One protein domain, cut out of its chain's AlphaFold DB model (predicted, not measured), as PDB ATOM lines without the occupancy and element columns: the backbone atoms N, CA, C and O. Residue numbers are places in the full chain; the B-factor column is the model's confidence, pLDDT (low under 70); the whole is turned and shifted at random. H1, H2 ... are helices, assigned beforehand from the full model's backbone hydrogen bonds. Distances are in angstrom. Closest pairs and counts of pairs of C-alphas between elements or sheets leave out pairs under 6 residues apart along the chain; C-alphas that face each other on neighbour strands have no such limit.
ATOM      1  N   SER A   7     -22.174 -16.306  14.579       80.75
ATOM      2  CA  SER A   7     -20.781 -16.132  14.159       80.75
ATOM      3  C   SER A   7     -20.011 -17.451  14.108       80.75
ATOM      4  O   SER A   7     -19.249 -17.655  13.176       80.75
ATOM      5  N   GLU A   8     -20.203 -18.341  15.083       85.12
ATOM      6  CA  GLU A   8     -19.521 -19.641  15.108       85.12
ATOM      7  C   GLU A   8     -20.036 -20.569  14.010       85.12
ATOM      8  O   GLU A   8     -19.258 -21.296  13.403       85.12
ATOM      9  N   ILE A   9     -21.337 -20.520  13.714       82.62
ATOM     10  CA  ILE A   9     -21.906 -21.298  12.610       82.62
ATOM     11  C   ILE A   9     -21.365 -20.798  11.270       82.62
ATOM     12  O   ILE A   9     -21.014 -21.614  10.424       82.62
ATOM     13  N   MET A  10     -21.253 -19.482  11.084       80.81
ATOM     14  CA  MET A  10     -20.654 -18.912   9.876       80.81
ATOM     15  C   MET A  10     -19.185 -19.319   9.714       80.81
ATOM     16  O   MET A  10     -18.792 -19.697   8.616       80.81
ATOM     17  N   ASP A  11     -18.408 -19.303  10.800       85.19
ATOM     18  CA  ASP A  11     -17.002 -19.736  10.816       85.19
ATOM     19  C   ASP A  11     -16.874 -21.222  10.431       85.19
ATOM     20  O   ASP A  11     -16.068 -21.589   9.582       85.19
ATOM     21  N   ILE A  12     -17.761 -22.076  10.955       83.25
ATOM     22  CA  ILE A  12     -17.858 -23.494  10.578       83.25
ATOM     23  C   ILE A  12     -18.245 -23.651   9.103       83.25
ATOM     24  O   ILE A  12     -17.643 -24.446   8.390       83.25
ATOM     25  N   MET A  13     -19.256 -22.929   8.621       80.38
ATOM     26  CA  MET A  13     -19.676 -23.017   7.219       80.38
ATOM     27  C   MET A  13     -18.541 -22.603   6.274       80.38
ATOM     28  O   MET A  13     -18.332 -23.268   5.261       80.38
ATOM     29  N   GLU A  14     -17.777 -21.569   6.633       82.12
ATOM     30  CA  GLU A  14     -16.580 -21.142   5.907       82.12
ATOM     31  C   GLU A  14     -15.467 -22.204   5.960       82.12
ATOM     32  O   GLU A  14     -14.950 -22.590   4.911       82.12
ATOM     33  N   GLU A  15     -15.153 -22.739   7.147       84.00
ATOM     34  CA  GLU A  15     -14.152 -23.800   7.354       84.00
ATOM     35  C   GLU A  15     -14.461 -25.047   6.514       84.00
ATOM     36  O   GLU A  15     -13.570 -25.645   5.907       84.00
ATOM     37  N   LEU A  16     -15.737 -25.428   6.453       79.12
ATOM     38  CA  LEU A  16     -16.212 -26.594   5.712       79.12
ATOM     39  C   LEU A  16     -16.424 -26.311   4.215       79.12
ATOM     40  O   LEU A  16     -16.785 -27.221   3.469       79.12
ATOM     41  N   GLY A  17     -16.228 -25.068   3.759       75.31
ATOM     42  CA  GLY A  17     -16.469 -24.664   2.373       75.31
ATOM     43  C   GLY A  17     -17.939 -24.767   1.947       75.31
ATOM     44  O   GLY A  17     -18.236 -24.903   0.758       75.31
ATOM     45  N   ILE A  18     -18.868 -24.728   2.905       78.12
ATOM     46  CA  ILE A  18     -20.310 -24.749   2.663       78.12
ATOM     47  C   ILE A  18     -20.706 -23.353   2.197       78.12
ATOM     48  O   ILE A  18     -20.665 -22.385   2.955       78.12
ATOM     49  N   CYS A  19     -21.073 -23.245   0.921       67.56
ATOM     50  CA  CYS A  19     -21.373 -21.957   0.320       67.56
ATOM     51  C   CYS A  19     -22.609 -21.333   0.985       67.56
ATOM     52  O   CYS A  19     -23.732 -21.823   0.845       67.56
ATOM     53  N   VAL A  20     -22.391 -20.228   1.699       60.78
ATOM     54  CA  VAL A  20     -23.454 -19.444   2.339       60.78
ATOM     55  C   VAL A  20     -24.324 -18.747   1.284       60.78
ATOM     56  O   VAL A  20     -25.431 -18.352   1.602       60.78
ATOM     57  N   ASP A  21     -23.896 -18.680   0.016       58.56
ATOM     58  CA  ASP A  21     -24.588 -18.000  -1.097       58.56
ATOM     59  C   ASP A  21     -25.991 -18.576  -1.415       58.56
ATOM     60  O   ASP A  21     -26.835 -17.925  -2.018       58.56
ATOM     61  N   SER A  22     -26.293 -19.808  -0.976       54.84
ATOM     62  CA  SER A  22     -27.664 -20.363  -1.029       54.84
ATOM     63  C   SER A  22     -28.524 -20.015   0.197       54.84
ATOM     64  O   SER A  22     -29.739 -20.200   0.174       54.84
ATOM     65  N   PHE A  23     -27.898 -19.532   1.267       58.22
ATOM     66  CA  PHE A  23     -28.516 -19.088   2.520       58.22
ATOM     67  C   PHE A  23     -28.531 -17.550   2.647       58.22
ATOM     68  O   PHE A  23     -29.168 -17.013   3.550       58.22
ATOM     69  N   THR A  24     -27.870 -16.830   1.730       53.12
ATOM     70  CA  THR A  24     -27.773 -15.359   1.652       53.12
ATOM     71  C   THR A  24     -29.049 -14.673   1.177       53.12
ATOM     72  O   THR A  24     -28.996 -13.527   0.741       53.12
ATOM     73  N   ASP A  25     -30.216 -15.299   1.310       56.53
ATOM     74  CA  ASP A  25     -31.481 -14.556   1.295       56.53
ATOM     75  C   ASP A  25     -31.608 -13.799   2.639       56.53
ATOM     76  O   ASP A  25     -32.506 -14.084   3.417       56.53
ATOM     77  N   ASP A  26     -30.597 -12.961   2.952       57.34
ATOM     78  CA  ASP A  26     -30.323 -11.995   4.044       57.34
ATOM     79  C   ASP A  26     -30.873 -12.245   5.475       57.34
ATOM     80  O   ASP A  26     -30.677 -11.430   6.378       57.34
ATOM     81  N   ILE A  27     -31.572 -13.348   5.732       62.88
ATOM     82  CA  ILE A  27     -32.520 -13.486   6.844       62.88
ATOM     83  C   ILE A  27     -32.394 -14.853   7.528       62.88
ATOM     84  O   ILE A  27     -32.737 -14.969   8.706       62.88
ATOM     85  N   TYR A  28     -31.875 -15.886   6.852       70.75
ATOM     86  CA  TYR A  28     -31.849 -17.238   7.410       70.75
ATOM     87  C   TYR A  28     -30.447 -17.848   7.444       70.75
ATOM     88  O   TYR A  28     -29.957 -18.423   6.475       70.75
ATOM     89  N   ILE A  29     -29.829 -17.759   8.618       75.12
ATOM     90  CA  ILE A  29     -28.615 -18.501   8.950       75.12
ATOM     91  C   ILE A  29     -29.062 -19.785   9.660       75.12
ATOM     92  O   ILE A  29     -29.733 -19.679  10.694       75.12
ATOM     93  N   PRO A  30     -28.749 -20.981   9.125       77.19
ATOM     94  CA  PRO A  30     -29.187 -22.236   9.722       77.19
ATOM     95  C   PRO A  30     -28.551 -22.429  11.099       77.19
ATOM     96  O   PRO A  30     -27.439 -21.977  11.362       77.19
ATOM     97  N   THR A  31     -29.240 -23.134  11.992       82.44
ATOM     98  CA  THR A  31     -28.635 -23.599  13.247       82.44
ATOM     99  C   THR A  31     -27.678 -24.771  13.001       82.44
ATOM    100  O   THR A  31     -27.760 -25.441  11.972       82.44
ATOM    101  N   LEU A  32     -26.796 -25.082  13.964       83.19
ATOM    102  CA  LEU A  32     -25.927 -26.264  13.869       83.19
ATOM    103  C   LEU A  32     -26.747 -27.549  13.671       83.19
ATOM    104  O   LEU A  32     -26.349 -28.412  12.898       83.19
ATOM    105  N   GLU A  33     -27.895 -27.678  14.338       84.69
ATOM    106  CA  GLU A  33     -28.782 -28.836  14.177       84.69
ATOM    107  C   GLU A  33     -29.346 -28.938  12.758       84.69
ATOM    108  O   GLU A  33     -29.399 -30.031  12.196       84.69
ATOM    109  N   GLU A  34     -29.747 -27.815  12.162       84.12
ATOM    110  CA  GLU A  34     -30.239 -27.779  10.782       84.12
ATOM    111  C   GLU A  34     -29.126 -28.101   9.794       84.12
ATOM    112  O   GLU A  34     -29.340 -28.922   8.905       84.12
ATOM    113  N   LEU A  35     -27.929 -27.553  10.003       81.56
ATOM    114  CA  LEU A  35     -26.737 -27.881   9.226       81.56
ATOM    115  C   LEU A  35     -26.459 -29.392   9.304       81.56
ATOM    116  O   LEU A  35     -26.480 -30.086   8.291       81.56
ATOM    117  N   CYS A  36     -26.316 -29.941  10.510       85.00
ATOM    118  CA  CYS A  36     -26.115 -31.371  10.727       85.00
ATOM    119  C   CYS A  36     -27.206 -32.214  10.043       85.00
ATOM    120  O   CYS A  36     -26.897 -33.176   9.340       85.00
ATOM    121  N   ARG A  37     -28.477 -31.809  10.146       85.00
ATOM    122  CA  ARG A  37     -29.605 -32.500   9.511       85.00
ATOM    123  C   ARG A  37     -29.581 -32.427   7.985       85.00
ATOM    124  O   ARG A  37     -29.907 -33.425   7.345       85.00
ATOM    125  N   MET A  38     -29.204 -31.290   7.400       82.88
ATOM    126  CA  MET A  38     -29.052 -31.130   5.946       82.88
ATOM    127  C   MET A  38     -27.974 -32.060   5.394       82.88
ATOM    128  O   MET A  38     -28.140 -32.639   4.323       82.88
ATOM    129  N   PHE A  39     -26.899 -32.232   6.157       82.12
ATOM    130  CA  PHE A  39     -25.772 -33.088   5.813       82.12
ATOM    131  C   PHE A  39     -25.934 -34.542   6.303       82.12
ATOM    132  O   PHE A  39     -25.096 -35.387   6.005       82.12
ATOM    133  N   GLY A  40     -27.027 -34.866   7.008       85.88
ATOM    134  CA  GLY A  40     -27.341 -36.223   7.471       85.88
ATOM    135  C   GLY A  40     -26.470 -36.734   8.625       85.88
ATOM    136  O   GLY A  40     -26.378 -37.945   8.822       85.88
ATOM    137  N   VAL A  41     -25.842 -35.835   9.378       86.50
ATOM    138  CA  VAL A  41     -24.967 -36.137  10.520       86.50
ATOM    139  C   VAL A  41     -25.620 -35.737  11.839       86.50
ATOM    140  O   VAL A  41     -26.546 -34.928  11.866       86.50
ATOM    141  N   ASN A  42     -25.143 -36.296  12.953       86.12
ATOM    142  CA  ASN A  42     -25.705 -36.019  14.278       86.12
ATOM    143  C   ASN A  42     -24.864 -35.018  15.078       86.12
ATOM    144  O   ASN A  42     -25.318 -34.534  16.112       86.12
ATOM    145  N   SER A  43     -23.636 -34.733  14.633       86.12
ATOM    146  CA  SER A  43     -22.663 -33.914  15.363       86.12
ATOM    147  C   SER A  43     -21.788 -33.089  14.421       86.12
ATOM    148  O   SER A  43     -21.491 -33.519  13.308       86.12
ATOM    149  N   LEU A  44     -21.274 -31.954  14.910       83.94
ATOM    150  CA  LEU A  44     -20.273 -31.149  14.198       83.94
ATOM    151  C   LEU A  44     -18.996 -31.945  13.886       83.94
ATOM    152  O   LEU A  44     -18.370 -31.737  12.855       83.94
ATOM    153  N   GLU A  45     -18.603 -32.857  14.773       87.00
ATOM    154  CA  GLU A  45     -17.438 -33.716  14.550       87.00
ATOM    155  C   GLU A  45     -17.652 -34.654  13.357       87.00
ATOM    156  O   GLU A  45     -16.768 -34.790  12.518       87.00
ATOM    157  N   GLU A  46     -18.837 -35.259  13.235       86.62
ATOM    158  CA  GLU A  46     -19.191 -36.062  12.059       86.62
ATOM    159  C   GLU A  46     -19.249 -35.199  10.804       86.62
ATOM    160  O   GLU A  46     -18.759 -35.628   9.762       86.62
ATOM    161  N   LEU A  47     -19.799 -33.983  10.923       84.19
ATOM    162  CA  LEU A  47     -19.808 -33.013   9.840       84.19
ATOM    163  C   LEU A  47     -18.377 -32.785   9.349       84.19
ATOM    164  O   LEU A  47     -18.089 -33.165   8.229       84.19
ATOM    165  N   ARG A  48     -17.460 -32.337  10.216       82.94
ATOM    166  CA  ARG A  48     -16.031 -32.108   9.917       82.94
ATOM    167  C   ARG A  48     -15.291 -33.310   9.333       82.94
ATOM    168  O   ARG A  48     -14.317 -33.132   8.606       82.94
ATOM    169  N   ASN A  49     -15.702 -34.526   9.686       82.88
ATOM    170  CA  ASN A  49     -15.095 -35.754   9.177       82.88
ATOM    171  C   ASN A  49     -15.646 -36.181   7.808       82.88
ATOM    172  O   ASN A  49     -15.116 -37.126   7.212       82.88
ATOM    173  N   MET A  50     -16.688 -35.527   7.290       79.38
ATOM    174  CA  MET A  50     -17.171 -35.812   5.949       79.38
ATOM    175  C   MET A  50     -16.265 -35.206   4.878       79.38
ATOM    176  O   MET A  50     -15.675 -34.141   5.058       79.38
TER     177      MET A  50
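Overview. This is residues 7 to 50 of the 57 residues of an uncharacterized protein of Bacteroides xylanisolvens XB1A (UniProt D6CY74). Three short helices stand with their centres at the corners of a loose triangle and run roughly the same way, and a long loop between H1 and H2 sticks out from this body with residues 21 to 28. H2 and H3 pack on each other, joined by a tight turn, while H1 comes near H2 and stays away from H3. The printed part has 44 residues with three named helices in the order H1, H2, H3 and no named strand; the class is all helix, with 23 residues in the helices. The whole is compact, with a radius of gyration of the C-alphas of 10.0 A, yet its outline is elongated, spanning 28 by 17 by 16 A.

Along the chain. H1 is residues 7 to 15, the longest helix, 12.2 A from first to last C-alpha; it begins with C-alpha 7 at (-20.781, -16.132, 14.159). Residues 16 to 31 form a long stretch with no named element, and their C-alphas lie 6 to 16 A from the mean of all C-alphas. H2 is residues 32 to 39, 10.6 A long, with C-alpha 32 at (-25.927, -26.264, 13.869). H3 is residues 44 to 49, 8.6 A long, and ends with C-alpha 49 at (-15.095, -35.754, 9.177).

Arrangement. H1 and H2 are close but not clearly touching, with 1 pair of C-alphas within 8 A, that of Ile 9 and Leu 32 at 6.5 A. Their lines stand at a shallow tilt of 28 degrees, and they run the same way, with 12.8 A from centre to centre. H2 touches H3, and their closest C-alphas are those of Cys 36 and Leu 47, 6.6 A apart. These two run the same way at a tilt of 36 degrees, only just steep, with their centres 10.6 A apart. H1 and H3 are apart. In H1, H2 and H3 every O i to N i+4 pair is within hydrogen-bond range.

Size, cuts and confidence. The C-alphas of Asp 26 and Asn 49 are the two farthest apart, at 28.7 A, and those of Ser 7 and Met 50, the first and last printed residues, are 21.6 A apart. Without residues 21 to 28, which stand free, the body has 36 residues and spans 20 by 17 by 15 A. The printed part has no cut. The link from H1 to H2 is long, with 16 residues between them, and the link from H2 to H3 is tight, with 4. The mean pLDDT of the printed part is 77.6, and residues 19 to 27 of this model are under 70.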